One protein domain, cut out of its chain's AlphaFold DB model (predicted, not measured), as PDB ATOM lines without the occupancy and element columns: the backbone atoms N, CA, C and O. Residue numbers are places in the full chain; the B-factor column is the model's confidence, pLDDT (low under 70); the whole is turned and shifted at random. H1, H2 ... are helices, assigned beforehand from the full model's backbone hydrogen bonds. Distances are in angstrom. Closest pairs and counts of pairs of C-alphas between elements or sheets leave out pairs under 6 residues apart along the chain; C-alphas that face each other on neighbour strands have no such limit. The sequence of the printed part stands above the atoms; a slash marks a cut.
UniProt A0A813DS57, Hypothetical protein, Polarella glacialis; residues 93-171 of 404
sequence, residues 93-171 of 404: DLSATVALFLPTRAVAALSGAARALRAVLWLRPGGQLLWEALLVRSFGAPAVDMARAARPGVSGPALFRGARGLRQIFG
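Overview. This is residues 93 to 171 of the 404 residues of the protein "Hypothetical protein" of Polarella glacialis (UniProt A0A813DS57). Two small lobes of three helices each stand end to end. In one, the longest helix, H6, and H4 start close together and spread as a narrow V, with H5 crossing H6 nearly at a right angle; in the other, the short helices H1, H2 and H3 make a triangle, H2 and H3 forming a hairpin, and the first residues of H4 meet H2. The printed part has 79 residues with six named helices, H1 to H6 in order along the chain, and no named strand: the class is all helix. The whole is compact, with a radius of gyration of the C-alphas of 13.0 A, yet elongated, spanning 37 by 24 by 18 A.

Arrangement. H6, residues 156 to 171, touches H4, residues 127 to 139, with residues 156 to 160 of H6 alone. Their closest C-alphas are those of Gln 128 and Gly 156, 4.3 A apart, and they run the same way at a shallow tilt of 27 degrees. H5, residues 142 to 150, touches H6 and is about perpendicular to it at 89 degrees; the closest C-alphas, those of Ala 147 and Ala 163, are 5.1 A apart. H4 is the hub, touching three helices. With residues 132 to 136 alone it touches H5, at a steep tilt of 65 degrees, the closest C-alphas being those of Val 136 and Ala 143, 6.8 A apart. With residues 127 to 130 alone it touches H2, residues 104 to 111, the closest C-alphas being those of Thr 104 and Gly 127, 7.2 A apart. H2 and H3, residues 115 to 123, are a helical hairpin at a shallow tilt of 27 degrees, with the closest C-alphas, those of Ser 111 and Leu 117, 5.1 A apart. H1, residues 93 to 101, touches H3 at a steep tilt of 50 degrees, with the closest C-alphas, those of Ala 96 and Ala 116, 5.7 A apart. H1 is apart from H4, H5 and H6. Every O i to N i+4 pair is within hydrogen-bond range in H2, H3, H4 and H5; in H1 it is 4 of 5 and in H6 11 of 12.

Along the chain. H6 is 23.8 A long and ends at C-alpha 171, (-4.709, 33.351, 7.106). H4 is 18.3 A long and begins at C-alpha 127, (-27.950, 42.672, 22.420). H5 measures 12.4 A, H3 13.4 A and H2 10.2 A. H1, 13.2 A long, begins at C-alpha 93, (-40.365, 34.773, 10.711).

Size, cuts and confidence. The two C-alphas farthest apart, those of Phe 101 and Gly 171, are 39.7 A apart. The printed part has no cut, and the five links between helices are tight. The mean pLDDT of the printed part is 81.2; 18 residues are under 70, among them residues 111 to 123.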
ATOM      1  N   ASP A  93     -39.315  33.954  10.108       66.19
ATOM      2  CA  ASP A  93     -40.365  34.773  10.711       66.19
ATOM      3  C   ASP A  93     -40.849  34.193  12.047       66.19
ATOM      4  O   ASP A  93     -40.875  34.901  13.052       66.19
ATOM      5  N   LEU A  94     -41.137  32.892  12.105       70.00
ATOM      6  CA  LEU A  94     -41.510  32.221  13.350       70.00
ATOM      7  C   LEU A  94     -40.360  32.212  14.358       70.00
ATOM      8  O   LEU A  94     -40.561  32.515  15.532       70.00
ATOM      9  N   SER A  95     -39.143  31.919  13.897       72.00
ATOM     10  CA  SER A  95     -37.944  31.995  14.735       72.00
ATOM     11  C   SER A  95     -37.776  33.400  15.313       72.00
ATOM     12  O   SER A  95     -37.496  33.560  16.501       72.00
ATOM     13  N   ALA A  96     -37.987  34.432  14.493       68.31
ATOM     14  CA  ALA A  96     -37.906  35.808  14.944       68.31
ATOM     15  C   ALA A  96     -38.990  36.137  15.984       68.31
ATOM     16  O   ALA A  96     -38.687  36.691  17.042       68.31
ATOM     17  N   THR A  97     -40.232  35.726  15.738       74.75
ATOM     18  CA  THR A  97     -41.342  35.899  16.680       74.75
ATOM     19  C   THR A  97     -41.066  35.204  18.011       74.75
ATOM     20  O   THR A  97     -41.168  35.837  19.056       74.75
ATOM     21  N   VAL A  98     -40.624  33.943  18.008       72.69
ATOM     22  CA  VAL A  98     -40.276  33.215  19.241       72.69
ATOM     23  C   VAL A  98     -39.136  33.915  19.983       72.69
ATOM     24  O   VAL A  98     -39.199  34.087  21.202       72.69
ATOM     25  N   ALA A  99     -38.116  34.394  19.266       73.12
ATOM     26  CA  ALA A  99     -37.031  35.143  19.888       73.12
ATOM     27  C   ALA A  99     -37.501  36.412  20.602       73.12
ATOM     28  O   ALA A  99     -36.873  36.775  21.594       73.12
ATOM     29  N   LEU A 100     -38.575  37.070  20.146       72.94
ATOM     30  CA  LEU A 100     -39.131  38.260  20.799       72.94
ATOM     31  C   LEU A 100     -39.749  37.967  22.172       72.94
ATOM     32  O   LEU A 100     -39.806  38.886  22.989       72.94
ATOM     33  N   PHE A 101     -40.105  36.717  22.472       78.94
ATOM     34  CA  PHE A 101     -40.668  36.314  23.768       78.94
ATOM     35  C   PHE A 101     -39.667  35.605  24.686       78.94
ATOM     36  O   PHE A 101     -39.901  35.471  25.883       78.94
ATOM     37  N   LEU A 102     -38.521  35.177  24.159       78.50
ATOM     38  CA  LEU A 102     -37.481  34.531  24.955       78.50
ATOM     39  C   LEU A 102     -36.565  35.557  25.640       78.50
ATOM     40  O   LEU A 102     -36.302  36.615  25.070       78.50
ATOM     41  N   PRO A 103     -35.988  35.266  26.819       79.06
ATOM     42  CA  PRO A 103     -34.916  36.081  27.395       79.06
ATOM     43  C   PRO A 103     -33.679  36.123  26.482       79.06
ATOM     44  O   PRO A 103     -33.361  35.129  25.832       79.06
ATOM     45  N   THR A 104     -32.912  37.220  26.486       70.81
ATOM     46  CA  THR A 104     -31.690  37.391  25.661       70.81
ATOM     47  C   THR A 104     -30.723  36.204  25.758       70.81
ATOM     48  O   THR A 104     -30.216  35.742  24.740       70.81
ATOM     49  N   ARG A 105     -30.537  35.638  26.960       72.38
ATOM     50  CA  ARG A 105     -29.714  34.435  27.192       72.38
ATOM     51  C   ARG A 105     -30.223  33.180  26.470       72.38
ATOM     52  O   ARG A 105     -29.423  32.400  25.966       72.38
ATOM     53  N   ALA A 106     -31.540  32.992  26.392       77.06
ATOM     54  CA  ALA A 106     -32.148  31.840  25.730       77.06
ATOM     55  C   ALA A 106     -32.042  31.982  24.209       77.06
ATOM     56  O   ALA A 106     -31.645  31.042  23.526       77.06
ATOM     57  N   VAL A 107     -32.285  33.191  23.686       71.88
ATOM     58  CA  VAL A 107     -32.062  33.481  22.263       71.88
ATOM     59  C   VAL A 107     -30.589  33.276  21.899       71.88
ATOM     60  O   VAL A 107     -30.306  32.715  20.848       71.88
ATOM     61  N   ALA A 108     -29.646  33.642  22.777       68.50
ATOM     62  CA  ALA A 108     -28.215  33.390  22.588       68.50
ATOM     63  C   ALA A 108     -27.870  31.903  22.488       68.50
ATOM     64  O   ALA A 108     -27.160  31.505  21.565       68.50
ATOM     65  N   ALA A 109     -28.378  31.090  23.418       73.31
ATOM     66  CA  ALA A 109     -28.140  29.650  23.439       73.31
ATOM     67  C   ALA A 109     -28.677  28.975  22.169       73.31
ATOM     68  O   ALA A 109     -27.996  28.156  21.557       73.31
ATOM     69  N   LEU A 110     -29.859  29.395  21.719       71.69
ATOM     70  CA  LEU A 110     -30.494  28.880  20.506       71.69
ATOM     71  C   LEU A 110     -29.926  29.492  19.219       71.69
ATOM     72  O   LEU A 110     -30.132  28.962  18.128       71.69
ATOM     73  N   SER A 111     -29.177  30.590  19.319       66.81
ATOM     74  CA  SER A 111     -28.607  31.282  18.164       66.81
ATOM     75  C   SER A 111     -27.651  30.393  17.357       66.81
ATOM     76  O   SER A 111     -27.527  30.561  16.142       66.81
ATOM     77  N   GLY A 112     -27.024  29.400  17.999       64.44
ATOM     78  CA  GLY A 112     -26.244  28.359  17.328       64.44
ATOM     79  C   GLY A 112     -27.080  27.535  16.343       64.44
ATOM     80  O   GLY A 112     -26.611  27.276  15.240       64.44
ATOM     81  N   ALA A 113     -28.332  27.235  16.705       68.38
ATOM     82  CA  ALA A 113     -29.259  26.391  15.953       68.38
ATOM     83  C   ALA A 113     -30.064  27.143  14.878       68.38
ATOM     84  O   ALA A 113     -30.444  26.549  13.874       68.38
ATOM     85  N   ALA A 114     -30.312  28.448  15.051       67.00
ATOM     86  CA  ALA A 114     -31.062  29.235  14.072       67.00
ATOM     87  C   ALA A 114     -30.511  30.660  13.910       67.00
ATOM     88  O   ALA A 114     -30.448  31.453  14.853       67.00
ATOM     89  N   ARG A 115     -30.147  31.032  12.673       65.62
ATOM     90  CA  ARG A 115     -29.611  32.372  12.370       65.62
ATOM     91  C   ARG A 115     -30.644  33.485  12.551       65.62
ATOM     92  O   ARG A 115     -30.265  34.570  12.972       65.62
ATOM     93  N   ALA A 116     -31.932  33.224  12.330       65.06
ATOM     94  CA  ALA A 116     -33.001  34.190  12.603       65.06
ATOM     95  C   ALA A 116     -33.043  34.630  14.082       65.06
ATOM     96  O   ALA A 116     -33.290  35.796  14.382       65.06
ATOM     97  N   LEU A 117     -32.669  33.745  15.013       68.38
ATOM     98  CA  LEU A 117     -32.529  34.091  16.431       68.38
ATOM     99  C   LEU A 117     -31.347  35.051  16.665       68.38
ATOM    100  O   LEU A 117     -31.461  35.990  17.452       68.38
ATOM    101  N   ARG A 118     -30.244  34.917  15.906       67.44
ATOM    102  CA  ARG A 118     -29.158  35.927  15.875       67.44
ATOM    103  C   ARG A 118     -29.652  37.284  15.359       67.44
ATOM    104  O   ARG A 118     -29.113  38.308  15.770       67.44
ATOM    105  N   ALA A 119     -30.659  37.302  14.482       64.38
ATOM    106  CA  ALA A 119     -31.274  38.527  13.948       64.38
ATOM    107  C   ALA A 119     -32.048  39.276  15.000       64.38
ATOM    108  O   ALA A 119     -31.882  40.478  15.161       64.38
ATOM    109  N   VAL A 120     -32.852  38.560  15.766       67.56
ATOM    110  CA  VAL A 120     -33.647  39.198  16.805       67.56
ATOM    111  C   VAL A 120     -32.785  39.652  17.975       67.56
ATOM    112  O   VAL A 120     -33.068  40.690  18.567       67.56
ATOM    113  N   LEU A 121     -31.661  38.979  18.240       68.06
ATOM    114  CA  LEU A 121     -30.634  39.510  19.143       68.06
ATOM    115  C   LEU A 121     -30.056  40.854  18.687       68.06
ATOM    116  O   LEU A 121     -29.646  41.638  19.536       68.06
ATOM    117  N   TRP A 122     -30.013  41.134  17.379       66.81
ATOM    118  CA  TRP A 122     -29.555  42.422  16.845       66.81
ATOM    119  C   TRP A 122     -30.496  43.551  17.260       66.81
ATOM    120  O   TRP A 122     -30.047  44.596  17.717       66.81
ATOM    121  N   LEU A 123     -31.802  43.339  17.105       67.19
ATOM    122  CA  LEU A 123     -32.808  44.393  17.249       67.19
ATOM    123  C   LEU A 123     -33.159  44.708  18.709       67.19
ATOM    124  O   LEU A 123     -33.937  45.622  18.970       67.19
ATOM    125  N   ARG A 124     -32.606  43.959  19.669       70.81
ATOM    126  CA  ARG A 124     -32.953  44.094  21.081       70.81
ATOM    127  C   ARG A 124     -32.041  45.070  21.828       70.81
ATOM    128  O   ARG A 124     -30.814  44.949  21.737       70.81
ATOM    129  N   PRO A 125     -32.613  45.959  22.661       61.56
ATOM    130  CA  PRO A 125     -31.853  46.693  23.667       61.56
ATOM    131  C   PRO A 125     -31.026  45.713  24.518       61.56
ATOM    132  O   PRO A 125     -31.554  44.725  25.024       61.56
ATOM    133  N   GLY A 126     -29.715  45.938  24.623       67.88
ATOM    134  CA  GLY A 126     -28.793  45.056  25.357       67.88
ATOM    135  C   GLY A 126     -28.189  43.890  24.558       67.88
ATOM    136  O   GLY A 126     -27.314  43.196  25.075       67.88
ATOM    137  N   GLY A 127     -28.560  43.694  23.285       73.31
ATOM    138  CA  GLY A 127     -27.950  42.672  22.420       73.31
ATOM    139  C   GLY A 127     -26.438  42.848  22.216       73.31
ATOM    140  O   GLY A 127     -25.723  41.876  21.978       73.31
ATOM    141  N   GLN A 128     -25.923  44.072  22.369       78.62
ATOM    142  CA  GLN A 128     -24.497  44.385  22.248       78.62
ATOM    143  C   GLN A 128     -23.619  43.599  23.230       78.62
ATOM    144  O   GLN A 128     -22.651  42.977  22.793       78.62
ATOM    145  N   LEU A 129     -23.971  43.592  24.521       81.75
ATOM    146  CA  LEU A 129     -23.201  42.894  25.559       81.75
ATOM    147  C   LEU A 129     -23.151  41.389  25.301       81.75
ATOM    148  O   LEU A 129     -22.150  40.735  25.575       81.75
ATOM    149  N   LEU A 130     -24.219  40.841  24.721       81.12
ATOM    150  CA  LEU A 130     -24.258  39.435  24.370       81.12
ATOM    151  C   LEU A 130     -23.288  39.096  23.233       81.12
ATOM    152  O   LEU A 130     -22.609  38.079  23.310       81.12
ATOM    153  N   TRP A 131     -23.216  39.909  22.177       83.50
ATOM    154  CA  TRP A 131     -22.276  39.661  21.078       83.50
ATOM    155  C   TRP A 131     -20.822  39.751  21.526       83.50
ATOM    156  O   TRP A 131     -19.997  38.969  21.062       83.50
ATOM    157  N   GLU A 132     -20.529  40.666  22.445       89.38
ATOM    158  CA  GLU A 132     -19.228  40.748  23.100       89.38
ATOM    159  C   GLU A 132     -18.961  39.481  23.921       89.38
ATOM    160  O   GLU A 132     -17.967  38.811  23.676       89.38
ATOM    161  N   ALA A 133     -19.896  39.052  24.775       85.75
ATOM    162  CA  ALA A 133     -19.765  37.804  25.533       85.75
ATOM    163  C   ALA A 133     -19.596  36.563  24.632       85.75
ATOM    164  O   ALA A 133     -18.802  35.676  24.939       85.75
ATOM    165  N   LEU A 134     -20.307  36.493  23.501       85.19
ATOM    166  CA  LEU A 134     -20.152  35.423  22.511       85.19
ATOM    167  C   LEU A 134     -18.782  35.466  21.833       85.19
ATOM    168  O   LEU A 134     -18.190  34.409  21.612       85.19
ATOM    169  N   LEU A 135     -18.276  36.659  21.506       90.06
ATOM    170  CA  LEU A 135     -16.939  36.829  20.950       90.06
ATOM    171  C   LEU A 135     -15.878  36.373  21.954       90.06
ATOM    172  O   LEU A 135     -15.055  35.535  21.605       90.06
ATOM    173  N   VAL A 136     -15.967  36.834  23.206       93.12
ATOM    174  CA  VAL A 136     -15.066  36.437  24.297       93.12
ATOM    175  C   VAL A 136     -15.110  34.930  24.530       93.12
ATOM    176  O   VAL A 136     -14.072  34.292  24.650       93.12
ATOM    177  N   ARG A 137     -16.298  34.323  24.530       88.44
ATOM    178  CA  ARG A 137     -16.432  32.869  24.675       88.44
ATOM    179  C   ARG A 137     -15.808  32.101  23.507       88.44
ATOM    180  O   ARG A 137     -15.275  31.021  23.721       88.44
ATOM    181  N   SER A 138     -15.924  32.620  22.285       87.69
ATOM    182  CA  SER A 138     -15.478  31.914  21.073       87.69
ATOM    183  C   SER A 138     -13.989  32.094  20.793       87.69
ATOM    184  O   SER A 138     -13.363  31.199  20.238       87.69
ATOM    185  N   PHE A 139     -13.443  33.262  21.126       92.56
ATOM    186  CA  PHE A 139     -12.113  33.690  20.698       92.56
ATOM    187  C   PHE A 139     -11.277  34.324  21.817       92.56
ATOM    188  O   PHE A 139     -10.132  34.680  21.583       92.56
ATOM    189  N   GLY A 140     -11.816  34.480  23.024       94.06
ATOM    190  CA  GLY A 140     -11.144  35.163  24.127       94.06
ATOM    191  C   GLY A 140     -11.351  36.679  24.141       94.06
ATOM    192  O   GLY A 140     -11.816  37.286  23.172       94.06
ATOM    193  N   ALA A 141     -11.013  37.297  25.275       95.25
ATOM    194  CA  ALA A 141     -11.116  38.743  25.477       95.25
ATOM    195  C   ALA A 141     -10.310  39.584  24.463       95.25
ATOM    196  O   ALA A 141     -10.888  40.538  23.933       95.25
ATOM    197  N   PRO A 142      -9.068  39.211  24.078       95.56
ATOM    198  CA  PRO A 142      -8.273  40.016  23.143       95.56
ATOM    199  C   PRO A 142      -8.911  40.190  21.755       95.56
ATOM    200  O   PRO A 142      -8.606  41.146  21.039       95.56
ATOM    201  N   ALA A 143      -9.836  39.304  21.362       96.00
ATOM    202  CA  ALA A 143     -10.570  39.430  20.104       96.00
ATOM    203  C   ALA A 143     -11.427  40.702  20.038       96.00
ATOM    204  O   ALA A 143     -11.595  41.284  18.963       96.00
ATOM    205  N   VAL A 144     -11.958  41.141  21.182       95.12
ATOM    206  CA  VAL A 144     -12.725  42.384  21.293       95.12
ATOM    207  C   VAL A 144     -11.821  43.581  21.011       95.12
ATOM    208  O   VAL A 144     -12.162  44.426  20.179       95.12
ATOM    209  N   ASP A 145     -10.660  43.621  21.664       94.75
ATOM    210  CA  ASP A 145      -9.705  44.724  21.562       94.75
ATOM    211  C   ASP A 145      -9.156  44.845  20.147       94.75
ATOM    212  O   ASP A 145      -9.183  45.927  19.564       94.75
ATOM    213  N   MET A 146      -8.757  43.727  19.536       94.50
ATOM    214  CA  MET A 146      -8.245  43.724  18.167       94.50
ATOM    215  C   MET A 146      -9.313  44.162  17.152       94.50
ATOM    216  O   MET A 146      -9.032  44.951  16.246       94.50
ATOM    217  N   ALA A 147     -10.562  43.706  17.306       94.50
ATOM    218  CA  ALA A 147     -11.653  44.122  16.429       94.50
ATOM    219  C   ALA A 147     -11.988  45.618  16.582       94.50
ATOM    220  O   ALA A 147     -12.285  46.281  15.584       94.50
ATOM    221  N   ARG A 148     -11.913  46.165  17.802       93.81
ATOM    222  CA  ARG A 148     -12.091  47.604  18.070       93.81
ATOM    223  C   ARG A 148     -10.903  48.439  17.595       93.81
ATOM    224  O   ARG A 148     -11.123  49.535  17.093       93.81
ATOM    225  N   ALA A 149      -9.681  47.918  17.680       91.31
ATOM    226  CA  ALA A 149      -8.493  48.556  17.118       91.31
ATOM    227  C   ALA A 149      -8.601  48.673  15.590       91.31
ATOM    228  O   ALA A 149      -8.308  49.723  15.023       91.31
ATOM    229  N   ALA A 150      -9.101  47.627  14.923       90.38
ATOM    230  CA  ALA A 150      -9.336  47.653  13.481       90.38
ATOM    231  C   ALA A 150     -10.527  48.533  13.068       90.38
ATOM    232  O   ALA A 150     -10.544  49.075  11.961       90.38
ATOM    233  N   ARG A 151     -11.545  48.653  13.929       89.69
ATOM    234  CA  ARG A 151     -12.740  49.464  13.679       89.69
ATOM    235  C   ARG A 151     -13.232  50.119  14.976       89.69
ATOM    236  O   ARG A 151     -14.061  49.530  15.680       89.69
ATOM    237  N   PRO A 152     -12.774  51.346  15.277       89.81
ATOM    238  CA  PRO A 152     -13.184  52.064  16.477       89.81
ATOM    239  C   PRO A 152     -14.707  52.200  16.578       89.81
ATOM    240  O   PRO A 152     -15.388  52.472  15.589       89.81
ATOM    241  N   GLY A 153     -15.253  51.977  17.774       86.62
ATOM    242  CA  GLY A 153     -16.693  52.084  18.039       86.62
ATOM    243  C   GLY A 153     -17.549  50.935  17.494       86.62
ATOM    244  O   GLY A 153     -18.774  50.986  17.611       86.62
ATOM    245  N   VAL A 154     -16.950  49.885  16.918       87.94
ATOM    246  CA  VAL A 154     -17.717  48.711  16.492       87.94
ATOM    247  C   VAL A 154     -18.360  47.993  17.682       87.94
ATOM    248  O   VAL A 154     -17.739  47.764  18.721       87.94
ATOM    249  N   SER A 155     -19.612  47.579  17.499       88.12
ATOM    250  CA  SER A 155     -20.392  46.847  18.489       88.12
ATOM    251  C   SER A 155     -21.227  45.724  17.864       88.12
ATOM    252  O   SER A 155     -21.310  45.569  16.639       88.12
ATOM    253  N   GLY A 156     -21.837  44.902  18.723       84.19
ATOM    254  CA  GLY A 156     -22.856  43.935  18.321       84.19
ATOM    255  C   GLY A 156     -22.356  42.882  17.313       84.19
ATOM    256  O   GLY A 156     -21.210  42.439  17.388       84.19
ATOM    257  N   PRO A 157     -23.186  42.478  16.333       79.00
ATOM    258  CA  PRO A 157     -22.799  41.484  15.331       79.00
ATOM    259  C   PRO A 157     -21.606  41.910  14.470       79.00
ATOM    260  O   PRO A 157     -20.852  41.061  13.993       79.00
ATOM    261  N   ALA A 158     -21.448  43.217  14.230       82.12
ATOM    262  CA  ALA A 158     -20.342  43.732  13.440       82.12
ATOM    263  C   ALA A 158     -19.012  43.482  14.153       82.12
ATOM    264  O   ALA A 158     -18.073  43.056  13.494       82.12
ATOM    265  N   LEU A 159     -18.946  43.644  15.481       88.94
ATOM    266  CA  LEU A 159     -17.757  43.333  16.285       88.94
ATOM    267  C   LEU A 159     -17.325  41.871  16.072       88.94
ATOM    268  O   LEU A 159     -16.180  41.613  15.705       88.94
ATOM    269  N   PHE A 160     -18.270  40.933  16.186       87.88
ATOM    270  CA  PHE A 160     -18.006  39.506  15.978       87.88
ATOM    271  C   PHE A 160     -17.536  39.191  14.548       87.88
ATOM    272  O   PHE A 160     -16.560  38.468  14.348       87.88
ATOM    273  N   ARG A 161     -18.205  39.756  13.531       87.19
ATOM    274  CA  ARG A 161     -17.781  39.621  12.123       87.19
ATOM    275  C   ARG A 161     -16.413  40.249  11.876       87.19
ATOM    276  O   ARG A 161     -15.631  39.682  11.128       87.19
ATOM    277  N   GLY A 162     -16.128  41.371  12.532       90.69
ATOM    278  CA  GLY A 162     -14.846  42.066  12.478       90.69
ATOM    279  C   GLY A 162     -13.707  41.144  12.876       90.69
ATOM    280  O   GLY A 162     -12.799  40.918  12.084       90.69
ATOM    281  N   ALA A 163     -13.819  40.525  14.053       94.50
ATOM    282  CA  ALA A 163     -12.847  39.552  14.538       94.50
ATOM    283  C   ALA A 163     -12.662  38.382  13.549       94.50
ATOM    284  O   ALA A 163     -11.551  38.076  13.122       94.50
ATOM    285  N   ARG A 164     -13.758  37.759  13.101       92.88
ATOM    286  CA  ARG A 164     -13.691  36.663  12.121       92.88
ATOM    287  C   ARG A 164     -13.018  37.093  10.809       92.88
ATOM    288  O   ARG A 164     -12.204  36.340  10.275       92.88
ATOM    289  N   GLY A 165     -13.347  38.283  10.310       92.19
ATOM    290  CA  GLY A 165     -12.755  38.863   9.110       92.19
ATOM    291  C   GLY A 165     -11.251  39.074   9.267       92.19
ATOM    292  O   GLY A 165     -10.500  38.676   8.385       92.19
ATOM    293  N   LEU A 166     -10.800  39.608  10.408       95.62
ATOM    294  CA  LEU A 166      -9.375  39.785  10.716       95.62
ATOM    295  C   LEU A 166      -8.619  38.453  10.726       95.62
ATOM    296  O   LEU A 166      -7.596  38.334  10.055       95.62
ATOM    297  N   ARG A 167      -9.161  37.429  11.398       95.75
ATOM    298  CA  ARG A 167      -8.591  36.073  11.393       95.75
ATOM    299  C   ARG A 167      -8.478  35.510   9.972       95.75
ATOM    300  O   ARG A 167      -7.458  34.929   9.607       95.75
ATOM    301  N   GLN A 168      -9.514  35.697   9.151       93.94
ATOM    302  CA  GLN A 168      -9.507  35.244   7.759       93.94
ATOM    303  C   GLN A 168      -8.482  36.006   6.908       93.94
ATOM    304  O   GLN A 168      -7.797  35.386   6.095       93.94
ATOM    305  N   ILE A 169      -8.368  37.326   7.089       93.44
ATOM    306  CA  ILE A 169      -7.350  38.142   6.419       93.44
ATOM    307  C   ILE A 169      -5.969  37.616   6.789       93.44
ATOM    308  O   ILE A 169      -5.201  37.324   5.878       93.44
ATOM    309  N   PHE A 170      -5.682  37.423   8.082       95.50
ATOM    310  CA  PHE A 170      -4.396  36.909   8.554       95.50
ATOM    311  C   PHE A 170      -4.014  35.584   7.880       95.50
ATOM    312  O   PHE A 170      -2.914  35.456   7.345       95.50
ATOM    313  N   GLY A 171      -4.952  34.635   7.781       93.94
ATOM    314  CA  GLY A 171      -4.709  33.351   7.106       93.94
ATOM    315  C   GLY A 171      -4.374  33.462   5.614       93.94
ATOM    316  O   GLY A 171      -3.788  32.543   5.041       93.94
TER     317      GLY A 171